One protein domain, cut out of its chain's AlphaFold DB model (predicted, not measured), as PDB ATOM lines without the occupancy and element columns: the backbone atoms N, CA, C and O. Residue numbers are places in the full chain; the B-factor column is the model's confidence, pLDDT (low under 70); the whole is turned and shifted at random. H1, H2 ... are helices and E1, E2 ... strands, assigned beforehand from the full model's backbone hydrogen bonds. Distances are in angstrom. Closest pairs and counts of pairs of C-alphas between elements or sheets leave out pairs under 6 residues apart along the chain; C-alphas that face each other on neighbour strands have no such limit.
ATOM      1  N   PRO A  23     -18.433  10.669  -8.538       61.97
ATOM      2  CA  PRO A  23     -18.566   9.323  -7.976       61.97
ATOM      3  C   PRO A  23     -18.525   9.265  -6.442       61.97
ATOM      4  O   PRO A  23     -19.414   8.674  -5.839       61.97
ATOM      5  N   ILE A  24     -17.575   9.946  -5.791       64.12
ATOM      6  CA  ILE A  24     -17.414   9.948  -4.325       64.12
ATOM      7  C   ILE A  24     -18.658  10.532  -3.639       64.12
ATOM      8  O   ILE A  24     -19.105  10.014  -2.615       64.12
ATOM      9  N   LEU A  25     -19.260  11.583  -4.211       67.69
ATOM     10  CA  LEU A  25     -20.520  12.142  -3.704       67.69
ATOM     11  C   LEU A  25     -21.705  11.186  -3.917       67.69
ATOM     12  O   LEU A  25     -22.537  11.046  -3.021       67.69
ATOM     13  N   GLN A  26     -21.775  10.513  -5.070       69.50
ATOM     14  CA  GLN A  26     -22.825   9.533  -5.384       69.50
ATOM     15  C   GLN A  26     -22.748   8.266  -4.519       69.50
ATOM     16  O   GLN A  26     -23.781   7.667  -4.226       69.50
ATOM     17  N   GLU A  27     -21.549   7.862  -4.100       73.56
ATOM     18  CA  GLU A  27     -21.332   6.674  -3.270       73.56
ATOM     19  C   GLU A  27     -21.608   6.926  -1.778       73.56
ATOM     20  O   GLU A  27     -22.024   6.005  -1.076       73.56
ATOM     21  N   ARG A  28     -21.416   8.164  -1.295       79.38
ATOM     22  CA  ARG A  28     -21.435   8.497   0.145       79.38
ATOM     23  C   ARG A  28     -22.665   9.253   0.631       79.38
ATOM     24  O   ARG A  28     -23.012   9.124   1.803       79.38
ATOM     25  N   VAL A  29     -23.313  10.055  -0.216       84.81
ATOM     26  CA  VAL A  29     -24.448  10.903   0.190       84.81
ATOM     27  C   VAL A  29     -25.773  10.224  -0.153       84.81
ATOM     28  O   VAL A  29     -26.038   9.898  -1.309       84.81
ATOM     29  N   ARG A  30     -26.648  10.042   0.843       84.19
ATOM     30  CA  ARG A  30     -27.985   9.446   0.668       84.19
ATOM     31  C   ARG A  30     -29.071  10.332   1.272       84.19
ATOM     32  O   ARG A  30     -28.945  10.779   2.408       84.19
ATOM     33  N   PHE A  31     -30.175  10.526   0.555       89.19
ATOM     34  CA  PHE A  31     -31.364  11.204   1.081       89.19
ATOM     35  C   PHE A  31     -32.410  10.175   1.519       89.19
ATOM     36  O   PHE A  31     -32.914   9.410   0.698       89.19
ATOM     37  N   HIS A  32     -32.741  10.157   2.813       84.56
ATOM     38  CA  HIS A  32     -33.627   9.143   3.404       84.56
ATOM     39  C   HIS A  32     -35.112   9.538   3.343       84.56
ATOM     40  O   HIS A  32     -35.976   8.671   3.247       84.56
ATOM     41  N   ASN A  33     -35.436  10.837   3.345       86.00
ATOM     42  CA  ASN A  33     -36.814  11.321   3.196       86.00
ATOM     43  C   ASN A  33     -37.129  11.633   1.722       86.00
ATOM     44  O   ASN A  33     -37.021  12.777   1.288       86.00
ATOM     45  N   THR A  34     -37.467  10.609   0.934       85.06
ATOM     46  CA  THR A  34     -37.730  10.736  -0.513       85.06
ATOM     47  C   THR A  34     -38.991   9.980  -0.948       85.06
ATOM     48  O   THR A  34     -39.514   9.132  -0.226       85.06
ATOM     49  N   GLY A  35     -39.501  10.297  -2.143       81.31
ATOM     50  CA  GLY A  35     -40.678   9.645  -2.729       81.31
ATOM     51  C   GLY A  35     -42.029  10.247  -2.301       81.31
ATOM     52  O   GLY A  35     -42.072  11.245  -1.579       81.31
ATOM     53  N   PRO A  36     -43.155   9.666  -2.762       77.19
ATOM     54  CA  PRO A  36     -44.501  10.222  -2.565       77.19
ATOM     55  C   PRO A  36     -45.021  10.133  -1.122       77.19
ATOM     56  O   PRO A  36     -46.012  10.776  -0.794       77.19
ATOM     57  N   SER A  37     -44.363   9.349  -0.264       80.06
ATOM     58  CA  SER A  37     -44.637   9.234   1.173       80.06
ATOM     59  C   SER A  37     -43.638  10.017   2.038       80.06
ATOM     60  O   SER A  37     -43.529   9.751   3.233       80.06
ATOM     61  N   SER A  38     -42.862  10.931   1.442       84.31
ATOM     62  CA  SER A  38     -41.925  11.780   2.186       84.31
ATOM     63  C   SER A  38     -42.661  12.763   3.099       84.31
ATOM     64  O   SER A  38     -43.733  13.268   2.764       84.31
ATOM     65  N   VAL A  39     -42.079  13.048   4.265       81.94
ATOM     66  CA  VAL A  39     -42.609  14.044   5.207       81.94
ATOM     67  C   VAL A  39     -42.380  15.445   4.616       81.94
ATOM     68  O   VAL A  39     -41.219  15.813   4.411       81.94
ATOM     69  N   PRO A  40     -43.429  16.238   4.318       78.75
ATOM     70  CA  PRO A  40     -43.261  17.560   3.715       78.75
ATOM     71  C   PRO A  40     -42.521  18.516   4.652       78.75
ATOM     72  O   PRO A  40     -42.804  18.550   5.844       78.75
ATOM     73  N   GLY A  41     -41.602  19.325   4.117       77.38
ATOM     74  CA  GLY A  41     -40.824  20.278   4.919       77.38
ATOM     75  C   GLY A  41     -39.681  19.655   5.733       77.38
ATOM     76  O   GLY A  41     -39.126  20.321   6.604       77.38
ATOM     77  N   VAL A  42     -39.303  18.406   5.445       79.69
ATOM     78  CA  VAL A  42     -38.186  17.719   6.107       79.69
ATOM     79  C   VAL A  42     -37.191  17.218   5.063       79.69
ATOM     80  O   VAL A  42     -37.572  16.546   4.106       79.69
ATOM     81  N   ILE A  43     -35.902  17.494   5.249       84.06
ATOM     82  CA  ILE A  43     -34.817  16.880   4.470       84.06
ATOM     83  C   ILE A  43     -33.963  16.064   5.433       84.06
ATOM     84  O   ILE A  43     -33.564  16.566   6.481       84.06
ATOM     85  N   VAL A  44     -33.679  14.810   5.079       83.69
ATOM     86  CA  VAL A  44     -32.828  13.911   5.868       83.69
ATOM     87  C   VAL A  44     -31.714  13.401   4.973       83.69
ATOM     88  O   VAL A  44     -31.979  12.670   4.017       83.69
ATOM     89  N   MET A  45     -30.484  13.803   5.276       88.12
ATOM     90  CA  MET A  45     -29.282  13.507   4.504       88.12
ATOM     91  C   MET A  45     -28.309  12.701   5.367       88.12
ATOM     92  O   MET A  45     -27.891  13.167   6.421       88.12
ATOM     93  N   GLY A  46     -27.964  11.493   4.929       86.38
ATOM     94  CA  GLY A  46     -26.882  10.692   5.496       86.38
ATOM     95  C   GLY A  46     -25.604  10.843   4.674       86.38
ATOM     96  O   GLY A  46     -25.670  10.884   3.444       86.38
ATOM     97  N   ILE A  47     -24.463  10.900   5.354       88.38
ATOM     98  CA  ILE A  47     -23.119  10.884   4.776       88.38
ATOM     99  C   ILE A  47     -22.382   9.693   5.395       88.38
ATOM    100  O   ILE A  47     -22.259   9.607   6.615       88.38
ATOM    101  N   GLU A  48     -21.946   8.763   4.551       82.94
ATOM    102  CA  GLU A  48     -21.301   7.503   4.936       82.94
ATOM    103  C   GLU A  48     -19.785   7.577   4.696       82.94
ATOM    104  O   GLU A  48     -19.344   7.990   3.616       82.94
ATOM    105  N   ASP A  49     -18.977   7.178   5.685       78.19
ATOM    106  CA  ASP A  49     -17.520   7.182   5.565       78.19
ATOM    107  C   ASP A  49     -16.855   5.860   5.964       78.19
ATOM    108  O   ASP A  49     -16.832   5.490   7.134       78.19
ATOM    109  N   GLY A  50     -16.247   5.201   4.967       63.28
ATOM    110  CA  GLY A  50     -15.167   4.214   5.097       63.28
ATOM    111  C   GLY A  50     -15.484   2.894   5.809       63.28
ATOM    112  O   GLY A  50     -15.352   1.821   5.217       63.28
ATOM    113  N   GLU A  51     -15.859   2.941   7.085       52.75
ATOM    114  CA  GLU A  51     -16.043   1.755   7.917       52.75
ATOM    115  C   GLU A  51     -17.239   0.908   7.457       52.75
ATOM    116  O   GLU A  51     -18.396   1.320   7.504       52.75
ATOM    117  N   GLY A  52     -16.948  -0.327   7.040       55.69
ATOM    118  CA  GLY A  52     -17.954  -1.340   6.712       55.69
ATOM    119  C   GLY A  52     -18.322  -1.465   5.229       55.69
ATOM    120  O   GLY A  52     -18.980  -2.442   4.872       55.69
ATOM    121  N   PHE A  53     -17.864  -0.566   4.348       53.06
ATOM    122  CA  PHE A  53     -18.089  -0.668   2.897       53.06
ATOM    123  C   PHE A  53     -16.801  -0.981   2.124       53.06
ATOM    124  O   PHE A  53     -15.849  -0.202   2.100       53.06
ATOM    125  N   SER A  54     -16.782  -2.118   1.421       49.94
ATOM    126  CA  SER A  54     -15.649  -2.518   0.580       49.94
ATOM    127  C   SER A  54     -15.504  -1.597  -0.638       49.94
ATOM    128  O   SER A  54     -16.233  -1.753  -1.618       49.94
ATOM    129  N   GLY A  55     -14.546  -0.668  -0.587       58.69
ATOM    130  CA  GLY A  55     -14.178   0.206  -1.709       58.69
ATOM    131  C   GLY A  55     -14.010   1.687  -1.357       58.69
ATOM    132  O   GLY A  55     -13.412   2.417  -2.142       58.69
ATOM    133  N   LEU A  56     -14.474   2.130  -0.185       63.00
ATOM    134  CA  LEU A  56     -14.370   3.527   0.248       63.00
ATOM    135  C   LEU A  56     -13.208   3.722   1.231       63.00
ATOM    136  O   LEU A  56     -13.109   3.025   2.236       63.00
ATOM    137  N   SER A  57     -12.338   4.699   0.968       67.69
ATOM    138  CA  SER A  57     -11.327   5.146   1.933       67.69
ATOM    139  C   SER A  57     -11.981   5.923   3.076       67.69
ATOM    140  O   SER A  57     -12.841   6.759   2.809       67.69
ATOM    141  N   GLN A  58     -11.549   5.723   4.318       75.69
ATOM    142  CA  GLN A  58     -11.950   6.599   5.422       75.69
ATOM    143  C   GLN A  58     -11.404   8.020   5.189       75.69
ATOM    144  O   GLN A  58     -10.238   8.184   4.823       75.69
ATOM    145  N   LEU A  59     -12.258   9.030   5.350       76.81
ATOM    146  CA  LEU A  59     -11.963  10.453   5.162       76.81
ATOM    147  C   LEU A  59     -12.002  11.225   6.488       76.81
ATOM    148  O   LEU A  59     -11.222  12.161   6.662       76.81
ATOM    149  N   ASP A  60     -12.879  10.833   7.413       75.69
ATOM    150  CA  ASP A  60     -13.037  11.423   8.738       75.69
ATOM    151  C   ASP A  60     -12.511  10.444   9.816       75.69
ATOM    152  O   ASP A  60     -12.996   9.314   9.939       75.69
ATOM    153  N   PRO A  61     -11.493  10.829  10.610       74.94
ATOM    154  CA  PRO A  61     -10.922   9.966  11.644       74.94
ATOM    155  C   PRO A  61     -11.764   9.899  12.934       74.94
ATOM    156  O   PRO A  61     -11.348   9.236  13.884       74.94
ATOM    157  N   ILE A  62     -12.896  10.609  13.005       76.00
ATOM    158  CA  ILE A  62     -13.755  10.754  14.190       76.00
ATOM    159  C   ILE A  62     -15.163  10.193  13.933       76.00
ATOM    160  O   ILE A  62     -15.727   9.563  14.827       76.00
ATOM    161  N   TYR A  63     -15.732  10.397  12.739       81.50
ATOM    162  CA  TYR A  63     -17.125  10.046  12.430       81.50
ATOM    163  C   TYR A  63     -17.269   9.159  11.180       81.50
ATOM    164  O   TYR A  63     -17.174   9.643  10.057       81.50
ATOM    165  N   SER A  64     -17.626   7.882  11.355       83.75
ATOM    166  CA  SER A  64     -17.911   6.963  10.234       83.75
ATOM    167  C   SER A  64     -19.305   7.134   9.604       83.75
ATOM    168  O   SER A  64     -19.573   6.638   8.505       83.75
ATOM    169  N   TYR A  65     -20.224   7.850  10.262       85.00
ATOM    170  CA  TYR A  65     -21.543   8.161   9.706       85.00
ATOM    171  C   TYR A  65     -22.116   9.460  10.285       85.00
ATOM    172  O   TYR A  65     -22.181   9.624  11.502       85.00
ATOM    173  N   ILE A  66     -22.595  10.359   9.425       89.19
ATOM    174  CA  ILE A  66     -23.229  11.627   9.822       89.19
ATOM    175  C   ILE A  66     -24.657  11.669   9.273       89.19
ATOM    176  O   ILE A  66     -24.887  11.364   8.104       89.19
ATOM    177  N   VAL A  67     -25.626  12.083  10.096       86.88
ATOM    178  CA  VAL A  67     -27.007  12.358   9.663       86.88
ATOM    179  C   VAL A  67     -27.348  13.817   9.934       86.88
ATOM    180  O   VAL A  67     -27.244  14.289  11.062       86.88
ATOM    181  N   VAL A  68     -27.793  14.519   8.895       87.88
ATOM    182  CA  VAL A  68     -28.264  15.904   8.957       87.88
ATOM    183  C   VAL A  68     -29.766  15.921   8.697       87.88
ATOM    184  O   VAL A  68     -30.228  15.449   7.654       87.88
ATOM    185  N   ILE A  69     -30.527  16.486   9.635       83.38
ATOM    186  CA  ILE A  69     -31.973  16.692   9.512       83.38
ATOM    187  C   ILE A  69     -32.249  18.188   9.433       83.38
ATOM    188  O   ILE A  69     -31.895  18.946  10.332       83.38
ATOM    189  N   ILE A  70     -32.902  18.606   8.352       83.94
ATOM    190  CA  ILE A  70     -33.376  19.973   8.149       83.94
ATOM    191  C   ILE A  70     -34.897  19.932   8.270       83.94
ATOM    192  O   ILE A  70     -35.581  19.464   7.361       83.94
ATOM    193  N   ASN A  71     -35.417  20.404   9.402       80.94
ATOM    194  CA  ASN A  71     -36.847  20.509   9.668       80.94
ATOM    195  C   ASN A  71     -37.304  21.967   9.516       80.94
ATOM    196  O   ASN A  71     -36.937  22.815  10.330       80.94
ATOM    197  N   VAL A  72     -38.109  22.263   8.490       77.12
ATOM    198  CA  VAL A  72     -38.750  23.581   8.311       77.12
ATOM    199  C   VAL A  72     -40.226  23.592   8.722       77.12
ATOM    200  O   VAL A  72     -40.896  24.614   8.573       77.12
ATOM    201  N   CYS A  73     -40.757  22.488   9.259       71.44
ATOM    202  CA  CYS A  73     -42.121  22.442   9.777       71.44
ATOM    203  C   CYS A  73     -42.266  23.351  11.016       71.44
ATOM    204  O   CYS A  73     -41.380  23.385  11.873       71.44
ATOM    205  N   PRO A  74     -43.404  24.047  11.189       64.00
ATOM    206  CA  PRO A  74     -43.666  24.852  12.383       64.00
ATOM    207  C   PRO A  74     -43.997  24.013  13.630       64.00
ATOM    208  O   PRO A  74     -44.268  24.584  14.678       64.00
ATOM    209  N   THR A  75     -43.997  22.682  13.525       65.69
ATOM    210  CA  THR A  75     -44.336  21.724  14.587       65.69
ATOM    211  C   THR A  75     -43.195  20.739  14.821       65.69
ATOM    212  O   THR A  75     -42.362  20.529  13.932       65.69
ATOM    213  N   ASP A  76     -43.206  20.085  15.984       70.06
ATOM    214  CA  ASP A  76     -42.407  18.885  16.241       70.06
ATOM    215  C   ASP A  76     -42.597  17.867  15.108       70.06
ATOM    216  O   ASP A  76     -43.711  17.660  14.610       70.06
ATOM    217  N   ILE A  77     -41.506  17.205  14.724       74.06
ATOM    218  CA  ILE A  77     -41.556  16.033  13.850       74.06
ATOM    219  C   ILE A  77     -40.965  14.838  14.587       74.06
ATOM    220  O   ILE A  77     -40.026  14.955  15.376       74.06
ATOM    221  N   THR A  78     -41.498  13.664  14.283       81.75
ATOM    222  CA  THR A  78     -40.819  12.397  14.533       81.75
ATOM    223  C   THR A  78     -40.613  11.748  13.172       81.75
ATOM    224  O   THR A  78     -41.584  11.378  12.512       81.75
ATOM    225  N   TYR A  79     -39.363  11.681  12.720       85.00
ATOM    226  CA  TYR A  79     -38.993  11.048  11.460       85.00
ATOM    227  C   TYR A  79     -38.315   9.712  11.753       85.00
ATOM    228  O   TYR A  79     -37.330   9.667  12.481       85.00
ATOM    229  N   THR A  80     -38.819   8.629  11.166       86.19
ATOM    230  CA  THR A  80     -38.301   7.275  11.395       86.19
ATOM    231  C   THR A  80     -37.779   6.698  10.090       86.19
ATOM    232  O   THR A  80     -38.536   6.609   9.123       86.19
ATOM    233  N   SER A  81     -36.514   6.270  10.069       83.44
ATOM    234  CA  SER A  81     -35.934   5.575   8.916       83.44
ATOM    235  C   SER A  81     -35.485   4.156   9.269       83.44
ATOM    236  O   SER A  81     -34.564   3.995  10.074       83.44
ATOM    237  N   PRO A  82     -36.027   3.118   8.604       82.31
ATOM    238  CA  PRO A  82     -35.551   1.744   8.761       82.31
ATOM    239  C   PRO A  82     -34.065   1.556   8.412       82.31
ATOM    240  O   PRO A  82     -33.421   0.689   8.987       82.31
ATOM    241  N   SER A  83     -33.505   2.370   7.505       81.50
ATOM    242  CA  SER A  83     -32.078   2.327   7.125       81.50
ATOM    243  C   SER A  83     -31.133   2.895   8.190       81.50
ATOM    244  O   SER A  83     -29.918   2.726   8.087       81.50
ATOM    245  N   LEU A  84     -31.683   3.598   9.183       82.75
ATOM    246  CA  LEU A  84     -30.947   4.218  10.283       82.75
ATOM    247  C   LEU A  84     -31.246   3.539  11.622       82.75
ATOM    248  O   LEU A  84     -30.816   4.037  12.649       82.75
ATOM    249  N   LYS A  85     -31.962   2.412  11.633       85.88
ATOM    250  CA  LYS A  85     -32.137   1.587  12.830       85.88
ATOM    251  C   LYS A  85     -30.816   0.898  13.212       85.88
ATOM    252  O   LYS A  85     -29.995   0.612  12.347       85.88
ATOM    253  N   GLU A  86     -30.620   0.645  14.507       83.06
ATOM    254  CA  GLU A  86     -29.455  -0.042  15.099       83.06
ATOM    255  C   GLU A  86     -28.090   0.656  14.897       83.06
ATOM    256  O   GLU A  86     -27.069   0.141  15.346       83.06
ATOM    257  N   LYS A  87     -28.051   1.868  14.322       82.12
ATOM    258  CA  LYS A  87     -26.859   2.736  14.352       82.12
ATOM    259  C   LYS A  87     -26.724   3.426  15.718       82.12
ATOM    260  O   LYS A  87     -27.731   3.809  16.316       82.12
ATOM    261  N   ASP A  88     -25.492   3.638  16.179       83.75
ATOM    262  CA  ASP A  88     -25.173   4.461  17.357       83.75
ATOM    263  C   ASP A  88     -24.943   5.913  16.911       83.75
ATOM    264  O   ASP A  88     -23.842   6.301  16.528       83.75
ATOM    265  N   LEU A  89     -26.025   6.694  16.848       86.44
ATOM    266  CA  LEU A  89     -25.988   8.106  16.463       86.44
ATOM    267  C   LEU A  89     -26.232   8.980  17.691       86.44
ATOM    268  O   LEU A  89     -27.152   8.739  18.472       86.44
ATOM    269  N   GLN A  90     -25.428  10.028  17.831       86.56
ATOM    270  CA  GLN A  90     -25.502  10.976  18.941       86.56
ATOM    271  C   GLN A  90     -25.585  12.405  18.399       86.56
ATOM    272  O   GLN A  90     -25.137  12.689  17.286       86.56
ATOM    273  N   LEU A  91     -26.178  13.312  19.178       85.06
ATOM    274  CA  LEU A  91     -26.241  14.728  18.819       85.06
ATOM    275  C   LEU A  91     -24.817  15.309  18.766       85.06
ATOM    276  O   LEU A  91     -24.004  15.047  19.654       85.06
ATOM    277  N   HIS A  92     -24.509  16.102  17.737       84.69
ATOM    278  CA  HIS A  92     -23.148  16.594  17.520       84.69
ATOM    279  C   HIS A  92     -22.661  17.444  18.716       84.69
ATOM    280  O   HIS A  92     -23.430  18.281  19.198       84.69
ATOM    281  N   PRO A  93     -21.396  17.334  19.178       80.69
ATOM    282  CA  PRO A  93     -20.928  18.023  20.387       80.69
ATOM    283  C   PRO A  93     -21.154  19.543  20.410       80.69
ATOM    284  O   PRO A  93     -21.425  20.098  21.470       80.69
ATOM    285  N   ILE A  94     -21.112  20.213  19.249       76.25
ATOM    286  CA  ILE A  94     -21.430  21.651  19.112       76.25
ATOM    287  C   ILE A  94     -22.918  21.941  19.391       76.25
ATOM    288  O   ILE A  94     -23.255  22.970  19.967       76.25
ATOM    289  N   GLN A  95     -23.825  21.044  19.000       74.88
ATOM    290  CA  GLN A  95     -25.259  21.183  19.275       74.88
ATOM    291  C   GLN A  95     -25.570  20.857  20.742       74.88
ATOM    292  O   GLN A  95     -26.354  21.564  21.371       74.88
ATOM    293  N   VAL A  96     -24.880  19.871  21.330       74.94
ATOM    294  CA  VAL A  96     -24.947  19.571  22.774       74.94
ATOM    295  C   VAL A  96     -24.485  20.768  23.622       74.94
ATOM    296  O   VAL A  96     -25.067  21.036  24.676       74.94
ATOM    297  N   SER A  97     -23.480  21.525  23.171       72.94
ATOM    298  CA  SER A  97     -22.980  22.728  23.855       72.94
ATOM    299  C   SER A  97     -23.656  24.046  23.439       72.94
ATOM    300  O   SER A  97     -23.368  25.075  24.047       72.94
ATOM    301  N   SER A  98     -24.585  24.024  22.475       74.00
ATOM    302  CA  SER A  98     -25.252  25.214  21.917       74.00
ATOM    303  C   SER A  98     -25.990  26.060  22.964       74.00
ATOM    304  O   SER A  98     -26.496  25.548  23.961       74.00
ATOM    305  N   THR A  99     -26.113  27.364  22.738       69.25
ATOM    306  CA  THR A  99     -27.001  28.246  23.515       69.25
ATOM    307  C   THR A  99     -28.482  28.086  23.150       69.25
ATOM    308  O   THR A  99     -29.336  28.419  23.971       69.25
ATOM    309  N   ASP A 100     -28.808  27.501  21.992       70.12
ATOM    310  CA  ASP A 100     -30.182  27.147  21.635       70.12
ATOM    311  C   ASP A 100     -30.654  25.916  22.431       70.12
ATOM    312  O   ASP A 100     -30.086  24.823  22.365       70.12
ATOM    313  N   HIS A 101     -31.727  26.095  23.200       68.69
ATOM    314  CA  HIS A 101     -32.341  25.030  23.988       68.69
ATOM    315  C   HIS A 101     -33.200  24.071  23.149       68.69
ATOM    316  O   HIS A 101     -33.460  22.963  23.608       68.69
ATOM    317  N   ILE A 102     -33.625  24.458  21.939       72.06
ATOM    318  CA  ILE A 102     -34.452  23.612  21.065       72.06
ATOM    319  C   ILE A 102     -33.597  22.480  20.488       72.06
ATOM    320  O   ILE A 102     -33.928  21.309  20.657       72.06
ATOM    321  N   VAL A 103     -32.445  22.804  19.889       73.81
ATOM    322  CA  VAL A 103     -31.546  21.796  19.290       73.81
ATOM    323  C   VAL A 103     -30.971  20.814  20.321       73.81
ATOM    324  O   VAL A 103     -30.709  19.658  19.999       73.81
ATOM    325  N   LYS A 104     -30.838  21.227  21.588       76.88
ATOM    326  CA  LYS A 104     -30.452  20.344  22.704       76.88
ATOM    327  C   LYS A 104     -31.480  19.259  23.023       76.88
ATOM    328  O   LYS A 104     -31.106  18.226  23.572       76.88
ATOM    329  N   ASN A 105     -32.751  19.486  22.693       75.75
ATOM    330  CA  ASN A 105     -33.832  18.527  22.911       75.75
ATOM    331  C   ASN A 105     -34.006  17.556  21.730       75.75
ATOM    332  O   ASN A 105     -34.882  16.690  21.780       75.75
ATOM    333  N   SER A 106     -33.201  17.680  20.667       83.31
ATOM    334  CA  SER A 106     -33.193  16.714  19.570       83.31
ATOM    335  C   SER A 106     -32.700  15.351  20.072       83.31
ATOM    336  O   SER A 106     -31.595  15.225  20.596       83.31
ATOM    337  N   MET A 107     -33.522  14.317  19.900       81.56
ATOM    338  CA  MET A 107     -33.254  12.952  20.357       81.56
ATOM    339  C   MET A 107     -33.246  11.972  19.187       81.56
ATOM    340  O   MET A 107     -34.006  12.120  18.230       81.56
ATOM    341  N   TYR A 108     -32.446  10.918  19.314       86.31
ATOM    342  CA  TYR A 108     -32.454   9.768  18.418       86.31
ATOM    343  C   TYR A 108     -32.633   8.477  19.228       86.31
ATOM    344  O   TYR A 108     -32.027   8.312  20.286       86.31
ATOM    345  N   ASP A 109     -33.483   7.580  18.734       84.75
ATOM    346  CA  ASP A 109     -33.717   6.243  19.278       84.75
ATOM    347  C   ASP A 109     -33.204   5.185  18.294       84.75
ATOM    348  O   ASP A 109     -33.789   4.956  17.228       84.75
ATOM    349  N   SER A 110     -32.129   4.498  18.684       83.00
ATOM    350  CA  SER A 110     -31.494   3.444  17.891       83.00
ATOM    351  C   SER A 110     -32.371   2.207  17.697       83.00
ATOM    352  O   SER A 110     -32.215   1.502  16.699       83.00
ATOM    353  N   SER A 111     -33.332   1.942  18.591       84.44
ATOM    354  CA  SER A 111     -34.191   0.753  18.507       84.44
ATOM    355  C   SER A 111     -35.240   0.846  17.390       84.44
ATOM    356  O   SER A 111     -35.626  -0.173  16.796       84.44
ATOM    357  N   SER A 112     -35.663   2.072  17.065       81.25
ATOM    358  CA  SER A 112     -36.623   2.377  16.002       81.25
ATOM    359  C   SER A 112     -36.003   3.067  14.780       81.25
ATOM    360  O   SER A 112     -36.626   3.058  13.719       81.25
ATOM    361  N   GLY A 113     -34.793   3.631  14.891       82.19
ATOM    362  CA  GLY A 113     -34.207   4.495  13.858       82.19
ATOM    363  C   GLY A 113     -34.937   5.840  13.755       82.19
ATOM    364  O   GLY A 113     -35.085   6.387  12.658       82.19
ATOM    365  N   SER A 114     -35.479   6.322  14.879       84.50
ATOM    366  CA  SER A 114     -36.361   7.486  14.935       84.50
ATOM    367  C   SER A 114     -35.670   8.708  15.520       84.50
ATOM    368  O   SER A 114     -35.002   8.635  16.547       84.50
ATOM    369  N   PHE A 115     -35.869   9.843  14.863       83.12
ATOM    370  CA  PHE A 115     -35.371  11.150  15.248       83.12
ATOM    371  C   PHE A 115     -36.549  12.010  15.682       83.12
ATOM    372  O   PHE A 115     -37.499  12.205  14.917       83.12
ATOM    373  N   ARG A 116     -36.474  12.545  16.899       76.81
ATOM    374  CA  ARG A 116     -37.419  13.522  17.428       76.81
ATOM    375  C   ARG A 116     -36.743  14.876  17.538       76.81
ATOM    376  O   ARG A 116     -35.679  15.003  18.132       76.81
ATOM    377  N   ASP A 117     -37.418  15.879  17.012       66.00
ATOM    378  CA  ASP A 117     -37.063  17.287  17.120       66.00
ATOM    379  C   ASP A 117     -38.159  17.961  17.959       66.00
ATOM    380  O   ASP A 117     -39.324  17.911  17.559       66.00
ATOM    381  N   ALA A 118     -37.814  18.455  19.154       55.38
ATOM    382  CA  ALA A 118     -38.770  18.761  20.225       55.38
ATOM    383  C   ALA A 118     -38.697  20.219  20.714       55.38
ATOM    384  O   ALA A 118     -37.632  20.710  21.097       55.38
ATOM    385  N   MET A 119     -39.849  20.891  20.759       57.22
ATOM    386  CA  MET A 119     -39.997  22.252  21.295       57.22
ATOM    387  C   MET A 119     -39.957  22.355  22.830       57.22
ATOM    388  O   MET A 119     -39.915  21.361  23.557       57.22
ATOM    389  N   ASP A 120     -39.966  23.599  23.327       48.41
ATOM    390  CA  ASP A 120     -40.117  23.896  24.752       48.41
ATOM    391  C   ASP A 120     -41.518  23.548  25.295       48.41
ATOM    392  O   ASP A 120     -42.513  23.476  24.570       48.41
ATOM    393  N   ALA A 121     -41.604  23.352  26.612       46.12
ATOM    394  CA  ALA A 121     -42.848  22.990  27.292       46.12
ATOM    395  C   ALA A 121     -43.811  24.179  27.517       46.12
ATOM    396  O   ALA A 121     -44.795  24.036  28.244       46.12
ATOM    397  N   GLN A 122     -43.522  25.360  26.958       46.72
ATOM    398  CA  GLN A 122     -44.334  26.576  27.078       46.72
ATOM    399  C   GLN A 122     -45.008  26.995  25.759       46.72
ATOM    400  O   GLN A 122     -45.827  27.913  25.773       46.72
ATOM    401  N   GLY A 123     -44.726  26.322  24.639       48.03
ATOM    402  CA  GLY A 123     -45.372  26.593  23.352       48.03
ATOM    403  C   GLY A 123     -44.951  27.921  22.720       48.03
ATOM    404  O   GLY A 123     -45.693  28.473  21.902       48.03
ATOM    405  N   ASN A 124     -43.778  28.453  23.083       45.44
ATOM    406  CA  ASN A 124     -43.244  29.630  22.407       45.44
ATOM    407  C   ASN A 124     -42.795  29.243  20.997       45.44
ATOM    408  O   ASN A 124     -42.011  28.318  20.797       45.44
ATOM    409  N   SER A 125     -43.322  29.955  20.003       44.12
ATOM    410  CA  SER A 125     -43.203  29.559  18.606       44.12
ATOM    411  C   SER A 125     -41.755  29.406  18.137       44.12
ATOM    412  O   SER A 125     -40.897  30.271  18.369       44.12
ATOM    413  N   ARG A 126     -41.528  28.335  17.356       51.81
ATOM    414  CA  ARG A 126     -40.385  28.217  16.441       51.81
ATOM    415  C   ARG A 126     -40.165  29.573  15.763       51.81
ATOM    416  O   ARG A 126     -41.154  30.159  15.304       51.81
ATOM    417  N   PRO A 127     -38.928  30.094  15.675       51.03
ATOM    418  CA  PRO A 127     -38.694  31.319  14.922       51.03
ATOM    419  C   PRO A 127     -39.280  31.140  13.502       51.03
ATOM    420  O   PRO A 127     -38.997  30.133  12.850       51.03
ATOM    421  N   PRO A 128     -40.183  32.038  13.062       51.22
ATOM    422  CA  PRO A 128     -41.057  31.794  11.909       51.22
ATOM    423  C   PRO A 128     -40.233  31.685  10.628       51.22
ATOM    424  O   PRO A 128     -39.301  32.458  10.488       51.22
ATOM    425  N   ILE A 129     -40.560  30.797   9.681       51.56
ATOM    426  CA  ILE A 129     -39.757  30.563   8.455       51.56
ATOM    427  C   ILE A 129     -39.277  31.887   7.833       51.56
ATOM    428  O   ILE A 129     -40.097  32.771   7.580       51.56
ATOM    429  N   LEU A 130     -37.963  32.031   7.615       42.28
ATOM    430  CA  LEU A 130     -37.359  33.266   7.104       42.28
ATOM    431  C   LEU A 130     -38.018  33.680   5.781       42.28
ATOM    432  O   LEU A 130     -37.904  32.987   4.774       42.28
ATOM    433  N   ASN A 131     -38.678  34.833   5.793       55.09
ATOM    434  CA  ASN A 131     -39.334  35.432   4.642       55.09
ATOM    435  C   ASN A 131     -38.974  36.928   4.545       55.09
ATOM    436  O   ASN A 131     -38.281  37.480   5.407       55.09
ATOM    437  N   GLY A 132     -39.419  37.598   3.479       44.72
ATOM    438  CA  GLY A 132     -39.093  39.012   3.246       44.72
ATOM    439  C   GLY A 132     -39.595  39.968   4.340       44.72
ATOM    440  O   GLY A 132     -39.010  41.032   4.534       44.72
ATOM    441  N   GLU A 133     -40.636  39.583   5.079       50.78
ATOM    442  CA  GLU A 133     -41.309  40.415   6.081       50.78
ATOM    443  C   GLU A 133     -40.686  40.257   7.478       50.78
ATOM    444  O   GLU A 133     -40.489  41.236   8.200       50.78
ATOM    445  N   ASN A 134     -40.309  39.032   7.856       49.47
ATOM    446  CA  ASN A 134     -39.748  38.706   9.170       49.47
ATOM    447  C   ASN A 134     -38.208  38.756   9.227       49.47
ATOM    448  O   ASN A 134     -37.623  38.515  10.287       49.47
ATOM    449  N   TYR A 135     -37.545  39.144   8.130       55.81
ATOM    450  CA  TYR A 135     -36.092  39.329   8.049       55.81
ATOM    451  C   TYR A 135     -35.519  40.163   9.211       55.81
ATOM    452  O   TYR A 135     -34.443  39.867   9.730       55.81
ATOM    453  N   SER A 136     -36.253  41.185   9.661       51.81
ATOM    454  CA  SER A 136     -35.904  42.035  10.807       51.81
ATOM    455  C   SER A 136     -35.775  41.254  12.120       51.81
ATOM    456  O   SER A 136     -34.824  41.468  12.873       51.81
ATOM    457  N   LEU A 137     -36.706  40.326  12.370       52.34
ATOM    458  CA  LEU A 137     -36.769  39.491  13.573       52.34
ATOM    459  C   LEU A 137     -35.618  38.477  13.587       52.34
ATOM    460  O   LEU A 137     -34.918  38.334  14.590       52.34
ATOM    461  N   TRP A 138     -35.365  37.828  12.450       53.47
ATOM    462  CA  TRP A 138     -34.234  36.913  12.295       53.47
ATOM    463  C   TRP A 138     -32.893  37.612  12.396       53.47
ATOM    464  O   TRP A 138     -32.032  37.145  13.125       53.47
ATOM    465  N   LYS A 139     -32.722  38.774  11.762       54.41
ATOM    466  CA  LYS A 139     -31.515  39.598  11.912       54.41
ATOM    467  C   LYS A 139     -31.244  39.976  13.377       54.41
ATOM    468  O   LYS A 139     -30.096  40.218  13.741       54.41
ATOM    469  N   GLN A 140     -32.286  40.047  14.207       49.16
ATOM    470  CA  GLN A 140     -32.158  40.312  15.636       49.16
ATOM    471  C   GLN A 140     -31.783  39.054  16.439       49.16
ATOM    472  O   GLN A 140     -30.964  39.191  17.346       49.16
ATOM    473  N   ARG A 141     -32.330  37.875  16.085       47.47
ATOM    474  CA  ARG A 141     -32.058  36.564  16.721       47.47
ATOM    475  C   ARG A 141     -30.764  35.877  16.254       47.47
ATOM    476  O   ARG A 141     -30.119  35.230  17.061       47.47
ATOM    477  N   MET A 142     -30.338  36.054  15.001       48.91
ATOM    478  CA  MET A 142     -29.080  35.533  14.420       48.91
ATOM    479  C   MET A 142     -27.827  36.279  14.931       48.91
ATOM    480  O   MET A 142     -26.855  36.461  14.198       48.91
ATOM    481  N   ARG A 143     -27.865  36.778  16.170       43.94
ATOM    482  CA  ARG A 143     -26.731  37.380  16.872       43.94
ATOM    483  C   ARG A 143     -26.431  36.543  18.101       43.94
ATOM    484  O   ARG A 143     -26.746  36.934  19.218       43.94
TER     485      ARG A 143
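This is residues 23 to 143 of the 827 residues of the protein "Pullulanase 1 chloroplastic" of Phtheirospermum japonicum (UniProt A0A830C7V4). With little regular structure, two small antiparallel sheets, E1-E2-E3 and E4-E6-E5, sit near each other; H3 ends a tail beyond both. The printed part has 121 residues, 45 in named elements, three helices and six strands, class mixed. It is only just loose, close to compact: radius of gyration of the C-alphas 16.5 A, spans 49 by 31 by 28 A.

Find C-alpha 23 at (-18.566, 9.323, -7.976), where H1 begins; H1 runs 23 to 28, E1 29 to 31, E2 42 to 48, 19.8 A, E3 65 to 71, E4 77 to 80, H2 93 to 96, E5 107 to 109, E6 114 to 117, and H3 135 to 141, ending with C-alpha 141 at (-32.058, 36.564, 16.721).

E1 E2 E3 is a meander, successive antiparallel neighbours, which H1 only grazes. E4, H2, E5 form a split strand-helix-strand unit, E6 between the strands. Within hydrogen-bond range find N 30 and O 46, 2.9 A, N 79 and O 115, 2.9 A, and every O i to N i+4 pair in H1 and H3.

Links E2 to E3, E4 to H2 and E6 to H3 are long; the printed part has no cut; 43 printed residues have pLDDT under 70, among them residues 117 to 143.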